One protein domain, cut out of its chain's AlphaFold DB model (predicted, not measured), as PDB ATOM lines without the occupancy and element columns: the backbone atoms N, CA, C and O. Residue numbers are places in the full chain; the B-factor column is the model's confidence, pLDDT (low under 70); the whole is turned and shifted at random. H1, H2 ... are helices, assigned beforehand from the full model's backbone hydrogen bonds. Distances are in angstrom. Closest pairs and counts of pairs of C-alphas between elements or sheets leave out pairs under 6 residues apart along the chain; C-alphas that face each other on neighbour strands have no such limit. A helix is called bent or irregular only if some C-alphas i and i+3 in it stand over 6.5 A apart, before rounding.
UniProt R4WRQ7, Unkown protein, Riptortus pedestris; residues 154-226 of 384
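This is residues 154 to 226 of the 384 residues of the protein "Unkown protein" of Riptortus pedestris (UniProt R4WRQ7). Three helices follow one another end to end as three sides of an open, flat frame with an empty middle: H1 and H2 meet near their ends in a corner, and from the far end of H2 the chain turns the same way round again, with H3 folding back toward the open side. Beyond H3 a tail, residues 219 to 226, sticks out. The printed part has 73 residues with three named helices, H1, H2 and H3 in that order, and no named strand; its class is all helix. It is only just loose, close to extended, with a radius of gyration of the C-alphas of 16.7 A, and spans 46 by 42 by 14 A.

Find C-alpha 154 at (21.654, -11.868, -6.372); from there H1, residues 154 to 174, runs 29.7 A. H2, residues 177 to 197, begins at C-alpha 177 at (4.415, 13.701, -2.524) and is 30.1 A long. H2 is only just irregular, with C-alphas 189 and 192 6.9 A apart, and has a kink of 34 degrees near residue 190. H3, residues 201 to 218, is 25.2 A long and ends at C-alpha 218 at (9.978, -3.429, -18.332).

Look at the tight link of residues 175 and 176: H1 and H2 are close but not clearly touching, their closest C-alphas, Gly 172 and Phe 180, 7.6 A apart. Their lines are about perpendicular, at 87 degrees. After the tight link of residues 198 to 200, H2 and H3 are close but not clearly touching, the closest C-alphas being Tyr 195 and Lys 204 at 7.6 A. They run opposite ways at a steep tilt of 45 degrees. H1 and H3 are apart. In H1 and H3 every O i to N i+4 pair is within hydrogen-bond range; in H2, 15 of 17 are.

The C-alphas farthest apart are those of Pro 154 and His 197, 46.2 A. The printed part has no cut. Residues 154 to 170, 184 to 194 and 208 to 226 stand free. In the B-factor column the mean pLDDT of the printed part is 72.4, with residues 192 to 194, 196 to 205 and 212 to 226 of this predicted model under 70.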
ATOM      1  N   PRO A 154      22.073 -12.790  -7.432       83.00
ATOM      2  CA  PRO A 154      21.654 -11.868  -6.372       83.00
ATOM      3  C   PRO A 154      22.178 -10.435  -6.567       83.00
ATOM      4  O   PRO A 154      21.530  -9.483  -6.131       83.00
ATOM      5  N   VAL A 155      23.313 -10.260  -7.257       84.19
ATOM      6  CA  VAL A 155      23.913  -8.942  -7.535       84.19
ATOM      7  C   VAL A 155      23.055  -8.127  -8.507       84.19
ATOM      8  O   VAL A 155      22.753  -6.970  -8.224       84.19
ATOM      9  N   MET A 156      22.584  -8.730  -9.605       81.75
ATOM     10  CA  MET A 156      21.686  -8.055 -10.554       81.75
ATOM     11  C   MET A 156      20.343  -7.717  -9.906       81.75
ATOM     12  O   MET A 156      19.834  -6.611 -10.077       81.75
ATOM     13  N   PHE A 157      19.802  -8.622  -9.082       85.69
ATOM     14  CA  PHE A 157      18.609  -8.332  -8.286       85.69
ATOM     15  C   PHE A 157      18.826  -7.141  -7.332       85.69
ATOM     16  O   PHE A 157      17.961  -6.266  -7.229       85.69
ATOM     17  N   CYS A 158      19.978  -7.068  -6.658       86.75
ATOM     18  CA  CYS A 158      20.329  -5.958  -5.770       86.75
ATOM     19  C   CYS A 158      20.413  -4.622  -6.525       86.75
ATOM     20  O   CYS A 158      19.814  -3.640  -6.087       86.75
ATOM     21  N   ILE A 159      21.081  -4.586  -7.684       89.19
ATOM     22  CA  ILE A 159      21.214  -3.368  -8.499       89.19
ATOM     23  C   ILE A 159      19.852  -2.915  -9.029       89.19
ATOM     24  O   ILE A 159      19.514  -1.741  -8.894       89.19
ATOM     25  N   LEU A 160      19.043  -3.827  -9.576       87.12
ATOM     26  CA  LEU A 160      17.716  -3.492 -10.105       87.12
ATOM     27  C   LEU A 160      16.772  -2.998  -9.008       87.12
ATOM     28  O   LEU A 160      16.102  -1.979  -9.178       87.12
ATOM     29  N   SER A 161      16.727  -3.694  -7.870       85.25
ATOM     30  CA  SER A 161      15.883  -3.278  -6.748       85.25
ATOM     31  C   SER A 161      16.343  -1.937  -6.177       85.25
ATOM     32  O   SER A 161      15.518  -1.042  -6.026       85.25
ATOM     33  N   SER A 162      17.645  -1.750  -5.948       90.06
ATOM     34  CA  SER A 162      18.202  -0.479  -5.469       90.06
ATOM     35  C   SER A 162      17.952   0.658  -6.456       90.06
ATOM     36  O   SER A 162      17.534   1.731  -6.042       90.06
ATOM     37  N   SER A 163      18.130   0.426  -7.760       89.06
ATOM     38  CA  SER A 163      17.810   1.400  -8.809       89.06
ATOM     39  C   SER A 163      16.328   1.781  -8.794       89.06
ATOM     40  O   SER A 163      16.006   2.965  -8.819       89.06
ATOM     41  N   THR A 164      15.431   0.800  -8.652       85.50
ATOM     42  CA  THR A 164      13.984   1.037  -8.533       85.50
ATOM     43  C   THR A 164      13.660   1.876  -7.296       85.50
ATOM     44  O   THR A 164      12.925   2.855  -7.389       85.50
ATOM     45  N   TRP A 165      14.241   1.544  -6.142       89.44
ATOM     46  CA  TRP A 165      14.044   2.306  -4.909       89.44
ATOM     47  C   TRP A 165      14.623   3.718  -4.991       89.44
ATOM     48  O   TRP A 165      13.969   4.654  -4.546       89.44
ATOM     49  N   ILE A 166      15.802   3.898  -5.592       89.19
ATOM     50  CA  ILE A 166      16.415   5.214  -5.826       89.19
ATOM     51  C   ILE A 166      15.563   6.035  -6.791       89.19
ATOM     52  O   ILE A 166      15.371   7.224  -6.564       89.19
ATOM     53  N   PHE A 167      15.015   5.417  -7.836       86.06
ATOM     54  CA  PHE A 167      14.107   6.080  -8.763       86.06
ATOM     55  C   PHE A 167      12.837   6.550  -8.047       86.06
ATOM     56  O   PHE A 167      12.494   7.725  -8.124       86.06
ATOM     57  N   ILE A 168      12.190   5.671  -7.273       82.25
ATOM     58  CA  ILE A 168      11.008   6.010  -6.464       82.25
ATOM     59  C   ILE A 168      11.335   7.116  -5.448       82.25
ATOM     60  O   ILE A 168      10.576   8.074  -5.315       82.25
ATOM     61  N   ALA A 169      12.471   7.022  -4.753       83.31
ATOM     62  CA  ALA A 169      12.915   8.024  -3.786       83.31
ATOM     63  C   ALA A 169      13.248   9.368  -4.454       83.31
ATOM     64  O   ALA A 169      12.927  10.426  -3.912       83.31
ATOM     65  N   GLY A 170      13.843   9.329  -5.647       82.81
ATOM     66  CA  GLY A 170      14.083  10.493  -6.488       82.81
ATOM     67  C   GLY A 170      12.769  11.163  -6.863       82.81
ATOM     68  O   GLY A 170      12.592  12.344  -6.581       82.81
ATOM     69  N   LEU A 171      11.807  10.406  -7.400       78.56
ATOM     70  CA  LEU A 171      10.464  10.906  -7.716       78.56
ATOM     71  C   LEU A 171       9.785  11.539  -6.491       78.56
ATOM     72  O   LEU A 171       9.185  12.605  -6.614       78.56
ATOM     73  N   GLY A 172       9.934  10.929  -5.312       75.75
ATOM     74  CA  GLY A 172       9.420  11.464  -4.048       75.75
ATOM     75  C   GLY A 172      10.163  12.697  -3.518       75.75
ATOM     76  O   GLY A 172       9.628  13.400  -2.669       75.75
ATOM     77  N   SER A 173      11.378  12.968  -4.006       79.00
ATOM     78  CA  SER A 173      12.171  14.153  -3.646       79.00
ATOM     79  C   SER A 173      11.980  15.305  -4.637       79.00
ATOM     80  O   SER A 173      12.056  16.468  -4.249       79.00
ATOM     81  N   PHE A 174      11.731  14.997  -5.915       70.81
ATOM     82  CA  PHE A 174      11.489  15.991  -6.967       70.81
ATOM     83  C   PHE A 174      10.108  16.640  -6.869       70.81
ATOM     84  O   PHE A 174       9.933  17.783  -7.288       70.81
ATOM     85  N   LEU A 175       9.126  15.923  -6.328       71.44
ATOM     86  CA  LEU A 175       7.761  16.398  -6.169       71.44
ATOM     87  C   LEU A 175       7.379  16.292  -4.699       71.44
ATOM     88  O   LEU A 175       7.583  15.249  -4.082       71.44
ATOM     89  N   LEU A 176       6.762  17.342  -4.147       77.31
ATOM     90  CA  LEU A 176       6.000  17.210  -2.905       77.31
ATOM     91  C   LEU A 176       5.080  15.996  -3.107       77.31
ATOM     92  O   LEU A 176       4.379  15.965  -4.114       77.31
ATOM     93  N   GLY A 177       5.109  14.975  -2.245       73.81
ATOM     94  CA  GLY A 177       4.415  13.701  -2.524       73.81
ATOM     95  C   GLY A 177       2.941  13.878  -2.933       73.81
ATOM     96  O   GLY A 177       2.429  13.147  -3.778       73.81
ATOM     97  N   MET A 178       2.304  14.935  -2.424       71.81
ATOM     98  CA  MET A 178       0.972  15.388  -2.829       71.81
ATOM     99  C   MET A 178       0.887  15.802  -4.305       71.81
ATOM    100  O   MET A 178      -0.039  15.396  -4.994       71.81
ATOM    101  N   ALA A 179       1.859  16.546  -4.831       76.94
ATOM    102  CA  ALA A 179       1.917  16.930  -6.239       76.94
ATOM    103  C   ALA A 179       2.056  15.711  -7.165       76.94
ATOM    104  O   ALA A 179       1.402  15.660  -8.202       76.94
ATOM    105  N   PHE A 180       2.847  14.701  -6.786       80.44
ATOM    106  CA  PHE A 180       2.937  13.464  -7.568       80.44
ATOM    107  C   PHE A 180       1.611  12.693  -7.574       80.44
ATOM    108  O   PHE A 180       1.129  12.311  -8.638       80.44
ATOM    109  N   LEU A 181       0.985  12.514  -6.406       79.06
ATOM    110  CA  LEU A 181      -0.328  11.872  -6.300       79.06
ATOM    111  C   LEU A 181      -1.407  12.637  -7.077       79.06
ATOM    112  O   LEU A 181      -2.249  12.017  -7.722       79.06
ATOM    113  N   TYR A 182      -1.353  13.968  -7.064       83.94
ATOM    114  CA  TYR A 182      -2.247  14.827  -7.832       83.94
ATOM    115  C   TYR A 182      -2.074  14.627  -9.339       83.94
ATOM    116  O   TYR A 182      -3.049  14.361 -10.039       83.94
ATOM    117  N   ILE A 183      -0.833  14.689  -9.836       82.25
ATOM    118  CA  ILE A 183      -0.520  14.481 -11.256       82.25
ATOM    119  C   ILE A 183      -0.924  13.071 -11.689       82.25
ATOM    120  O   ILE A 183      -1.520  12.920 -12.751       82.25
ATOM    121  N   LEU A 184      -0.667  12.046 -10.871       81.50
ATOM    122  CA  LEU A 184      -1.077  10.670 -11.156       81.50
ATOM    123  C   LEU A 184      -2.605  10.538 -11.216       81.50
ATOM    124  O   LEU A 184      -3.129   9.919 -12.136       81.50
ATOM    125  N   THR A 185      -3.320  11.146 -10.268       81.06
ATOM    126  CA  THR A 185      -4.791  11.127 -10.228       81.06
ATOM    127  C   THR A 185      -5.375  11.815 -11.457       81.06
ATOM    128  O   THR A 185      -6.256  11.263 -12.116       81.06
ATOM    129  N   LEU A 186      -4.846  12.988 -11.817       80.50
ATOM    130  CA  LEU A 186      -5.235  13.674 -13.042       80.50
ATOM    131  C   LEU A 186      -4.890  12.852 -14.280       80.50
ATOM    132  O   LEU A 186      -5.723  12.756 -15.174       80.50
ATOM    133  N   ALA A 187      -3.715  12.224 -14.341       80.19
ATOM    134  CA  ALA A 187      -3.320  11.385 -15.465       80.19
ATOM    135  C   ALA A 187      -4.281  10.202 -15.638       80.19
ATOM    136  O   ALA A 187      -4.800  10.004 -16.727       80.19
ATOM    137  N   VAL A 188      -4.609   9.468 -14.573       79.62
ATOM    138  CA  VAL A 188      -5.564   8.347 -14.642       79.62
ATOM    139  C   VAL A 188      -6.939   8.801 -15.147       79.62
ATOM    140  O   VAL A 188      -7.575   8.082 -15.913       79.62
ATOM    141  N   LEU A 189      -7.382  10.001 -14.765       75.81
ATOM    142  CA  LEU A 189      -8.704  10.520 -15.122       75.81
ATOM    143  C   LEU A 189      -8.757  11.162 -16.523       75.81
ATOM    144  O   LEU A 189      -9.810  11.190 -17.159       75.81
ATOM    145  N   THR A 190      -7.626  11.676 -17.016       73.75
ATOM    146  CA  THR A 190      -7.540  12.426 -18.284       73.75
ATOM    147  C   THR A 190      -6.945  11.617 -19.432       73.75
ATOM    148  O   THR A 190      -7.401  11.765 -20.560       73.75
ATOM    149  N   VAL A 191      -5.973  10.734 -19.185       75.94
ATOM    150  CA  VAL A 191      -5.285   9.932 -20.216       75.94
ATOM    151  C   VAL A 191      -6.249   9.105 -21.080       75.94
ATOM    152  O   VAL A 191      -6.156   9.216 -22.304       75.94
ATOM    153  N   PRO A 192      -7.186   8.314 -20.521       69.62
ATOM    154  CA  PRO A 192      -8.143   7.561 -21.335       69.62
ATOM    155  C   PRO A 192      -9.098   8.471 -22.127       69.62
ATOM    156  O   PRO A 192      -9.355   8.198 -23.299       69.62
ATOM    157  N   GLY A 193      -9.538   9.596 -21.551       69.38
ATOM    158  CA  GLY A 193     -10.374  10.584 -22.244       69.38
ATOM    159  C   GLY A 193      -9.660  11.263 -23.414       69.38
ATOM    160  O   GLY A 193     -10.201  11.354 -24.516       69.38
ATOM    161  N   ILE A 194      -8.404  11.669 -23.208       69.25
ATOM    162  CA  ILE A 194      -7.549  12.250 -24.252       69.25
ATOM    163  C   ILE A 194      -7.312  11.214 -25.359       69.25
ATOM    164  O   ILE A 194      -7.475  11.534 -26.535       69.25
ATOM    165  N   TYR A 195      -6.991   9.965 -25.003       70.56
ATOM    166  CA  TYR A 195      -6.729   8.885 -25.962       70.56
ATOM    167  C   TYR A 195      -7.916   8.581 -26.886       70.56
ATOM    168  O   TYR A 195      -7.728   8.290 -28.071       70.56
ATOM    169  N   ILE A 196      -9.137   8.654 -26.357       68.69
ATOM    170  CA  ILE A 196     -10.354   8.354 -27.113       68.69
ATOM    171  C   ILE A 196     -10.785   9.551 -27.970       68.69
ATOM    172  O   ILE A 196     -11.049   9.365 -29.157       68.69
ATOM    173  N   HIS A 197     -10.812  10.764 -27.407       67.50
ATOM    174  CA  HIS A 197     -11.416  11.930 -28.065       67.50
ATOM    175  C   HIS A 197     -10.443  12.851 -28.814       67.50
ATOM    176  O   HIS A 197     -10.869  13.539 -29.739       67.50
ATOM    177  N   ILE A 198      -9.167  12.906 -28.426       63.00
ATOM    178  CA  ILE A 198      -8.214  13.922 -28.914       63.00
ATOM    179  C   ILE A 198      -7.088  13.304 -29.754       63.00
ATOM    180  O   ILE A 198      -6.525  13.976 -30.616       63.00
ATOM    181  N   VAL A 199      -6.747  12.030 -29.537       63.69
ATOM    182  CA  VAL A 199      -5.586  11.417 -30.199       63.69
ATOM    183  C   VAL A 199      -5.915  11.009 -31.642       63.69
ATOM    184  O   VAL A 199      -6.614  10.026 -31.900       63.69
ATOM    185  N   THR A 200      -5.336  11.746 -32.589       66.12
ATOM    186  CA  THR A 200      -5.273  11.439 -34.030       66.12
ATOM    187  C   THR A 200      -4.632  10.055 -34.263       66.12
ATOM    188  O   THR A 200      -3.706   9.690 -33.532       66.12
ATOM    189  N   PRO A 201      -5.049   9.258 -35.270       65.50
ATOM    190  CA  PRO A 201      -4.528   7.900 -35.505       65.50
ATOM    191  C   PRO A 201      -2.993   7.796 -35.590       65.50
ATOM    192  O   PRO A 201      -2.425   6.803 -35.137       65.50
ATOM    193  N   GLU A 202      -2.305   8.830 -36.076       66.12
ATOM    194  CA  GLU A 202      -0.834   8.880 -36.133       66.12
ATOM    195  C   GLU A 202      -0.187   8.937 -34.737       66.12
ATOM    196  O   GLU A 202       0.803   8.257 -34.458       66.12
ATOM    197  N   GLN A 203      -0.791   9.676 -33.805       63.06
ATOM    198  CA  GLN A 203      -0.329   9.757 -32.419       63.06
ATOM    199  C   GLN A 203      -0.627   8.467 -31.643       63.06
ATOM    200  O   GLN A 203       0.155   8.094 -30.768       63.06
ATOM    201  N   LYS A 204      -1.695   7.732 -31.995       66.06
ATOM    202  CA  LYS A 204      -1.972   6.405 -31.413       66.06
ATOM    203  C   LYS A 204      -0.843   5.427 -31.715       66.06
ATOM    204  O   LYS A 204      -0.438   4.694 -30.820       66.06
ATOM    205  N   GLN A 205      -0.291   5.450 -32.929       67.00
ATOM    206  CA  GLN A 205       0.844   4.597 -33.288       67.00
ATOM    207  C   GLN A 205       2.117   4.975 -32.528       67.00
ATOM    208  O   GLN A 205       2.833   4.091 -32.067       67.00
ATOM    209  N   ILE A 206       2.381   6.270 -32.329       71.25
ATOM    210  CA  ILE A 206       3.538   6.732 -31.547       71.25
ATOM    211  C   ILE A 206       3.392   6.335 -30.073       71.25
ATOM    212  O   ILE A 206       4.332   5.794 -29.495       71.25
ATOM    213  N   ILE A 207       2.214   6.532 -29.475       70.44
ATOM    214  CA  ILE A 207       1.936   6.130 -28.089       70.44
ATOM    215  C   ILE A 207       2.036   4.616 -27.944       70.44
ATOM    216  O   ILE A 207       2.664   4.152 -27.002       70.44
ATOM    217  N   LEU A 208       1.490   3.837 -28.880       70.38
ATOM    218  CA  LEU A 208       1.631   2.382 -28.862       70.38
ATOM    219  C   LEU A 208       3.085   1.952 -29.038       70.38
ATOM    220  O   LEU A 208       3.502   1.004 -28.391       70.38
ATOM    221  N   ARG A 209       3.885   2.661 -29.837       73.81
ATOM    222  CA  ARG A 209       5.316   2.378 -30.001       73.81
ATOM    223  C   ARG A 209       6.113   2.697 -28.737       73.81
ATOM    224  O   ARG A 209       6.992   1.921 -28.383       73.81
ATOM    225  N   ILE A 210       5.791   3.795 -28.051       71.75
ATOM    226  CA  ILE A 210       6.393   4.173 -26.761       71.75
ATOM    227  C   ILE A 210       5.930   3.227 -25.655       71.75
ATOM    228  O   ILE A 210       6.722   2.827 -24.813       71.75
ATOM    229  N   LEU A 211       4.660   2.834 -25.654       71.75
ATOM    230  CA  LEU A 211       4.127   1.875 -24.699       71.75
ATOM    231  C   LEU A 211       4.725   0.495 -24.945       71.75
ATOM    232  O   LEU A 211       5.087  -0.173 -23.993       71.75
ATOM    233  N   HIS A 212       4.891   0.094 -26.203       67.38
ATOM    234  CA  HIS A 212       5.542  -1.151 -26.580       67.38
ATOM    235  C   HIS A 212       7.040  -1.116 -26.275       67.38
ATOM    236  O   HIS A 212       7.583  -2.133 -25.874       67.38
ATOM    237  N   SER A 213       7.721   0.027 -26.406       64.25
ATOM    238  CA  SER A 213       9.131   0.148 -26.021       64.25
ATOM    239  C   SER A 213       9.313   0.207 -24.505       64.25
ATOM    240  O   SER A 213      10.199  -0.454 -23.978       64.25
ATOM    241  N   ALA A 214       8.449   0.915 -23.776       61.00
ATOM    242  CA  ALA A 214       8.421   0.912 -22.317       61.00
ATOM    243  C   ALA A 214       8.038  -0.470 -21.776       61.00
ATOM    244  O   ALA A 214       8.646  -0.941 -20.819       61.00
ATOM    245  N   TYR A 215       7.091  -1.147 -22.430       66.88
ATOM    246  CA  TYR A 215       6.762  -2.544 -22.186       66.88
ATOM    247  C   TYR A 215       7.975  -3.418 -22.478       66.88
ATOM    248  O   TYR A 215       8.365  -4.166 -21.613       66.88
ATOM    249  N   PHE A 216       8.662  -3.270 -23.604       58.34
ATOM    250  CA  PHE A 216       9.867  -4.041 -23.923       58.34
ATOM    251  C   PHE A 216      11.012  -3.818 -22.918       58.34
ATOM    252  O   PHE A 216      11.777  -4.733 -22.628       58.34
ATOM    253  N   ILE A 217      11.129  -2.613 -22.354       59.44
ATOM    254  CA  ILE A 217      12.132  -2.277 -21.335       59.44
ATOM    255  C   ILE A 217      11.749  -2.856 -19.962       59.44
ATOM    256  O   ILE A 217      12.611  -3.391 -19.268       59.44
ATOM    257  N   LEU A 218      10.472  -2.786 -19.563       55.72
ATOM    258  CA  LEU A 218       9.978  -3.429 -18.332       55.72
ATOM    259  C   LEU A 218       9.865  -4.959 -18.465       55.72
ATOM    260  O   LEU A 218       9.969  -5.687 -17.481       55.72
ATOM    261  N   PHE A 219       9.629  -5.433 -19.682       54.88
ATOM    262  CA  PHE A 219       9.345  -6.799 -20.095       54.88
ATOM    263  C   PHE A 219      10.246  -7.134 -21.292       54.88
ATOM    264  O   PHE A 219       9.770  -7.177 -22.430       54.88
ATOM    265  N   PRO A 220      11.548  -7.390 -21.075       56.06
ATOM    266  CA  PRO A 220      12.376  -7.922 -22.143       56.06
ATOM    267  C   PRO A 220      11.742  -9.240 -22.610       56.06
ATOM    268  O   PRO A 220      11.403 -10.076 -21.748       56.06
ATOM    269  N   PRO A 221      11.535  -9.421 -23.932       49.00
ATOM    270  CA  PRO A 221      10.977 -10.653 -24.461       49.00
ATOM    271  C   PRO A 221      11.829 -11.803 -23.944       49.00
ATOM    272  O   PRO A 221      13.049 -11.678 -23.815       49.00
ATOM    273  N   GLU A 222      11.171 -12.899 -23.585       50.34
ATOM    274  CA  GLU A 222      11.820 -14.127 -23.144       50.34
ATOM    275  C   GLU A 222      12.618 -14.736 -24.305       50.34
ATOM    276  O   GLU A 222      12.257 -15.766 -24.859       50.34
ATOM    277  N   SER A 223      13.735 -14.110 -24.669       44.25
ATOM    278  CA  SER A 223      14.730 -14.675 -25.575       44.25
ATOM    279  C   SER A 223      15.395 -15.912 -24.962       44.25
ATOM    280  O   SER A 223      16.082 -16.633 -25.674       44.25
ATOM    281  N   SER A 224      15.188 -16.184 -23.667       45.25
ATOM    282  CA  SER A 224      15.652 -17.411 -23.015       45.25
ATOM    283  C   SER A 224      14.680 -18.584 -23.159       45.25
ATOM    284  O   SER A 224      15.113 -19.724 -23.052       45.25
ATOM    285  N   LYS A 225      13.391 -18.353 -23.471       47.47
ATOM    286  CA  LYS A 225      12.425 -19.460 -23.592       47.47
ATOM    287  C   LYS A 225      12.711 -20.358 -24.798       47.47
ATOM    288  O   LYS A 225      12.445 -21.548 -24.749       47.47
ATOM    289  N   ASN A 226      13.322 -19.797 -25.839       46.94
ATOM    290  CA  ASN A 226      13.735 -20.546 -27.025       46.94
ATOM    291  C   ASN A 226      15.070 -21.291 -26.833       46.94
ATOM    292  O   ASN A 226      15.552 -21.917 -27.761       46.94
TER     293      ASN A 226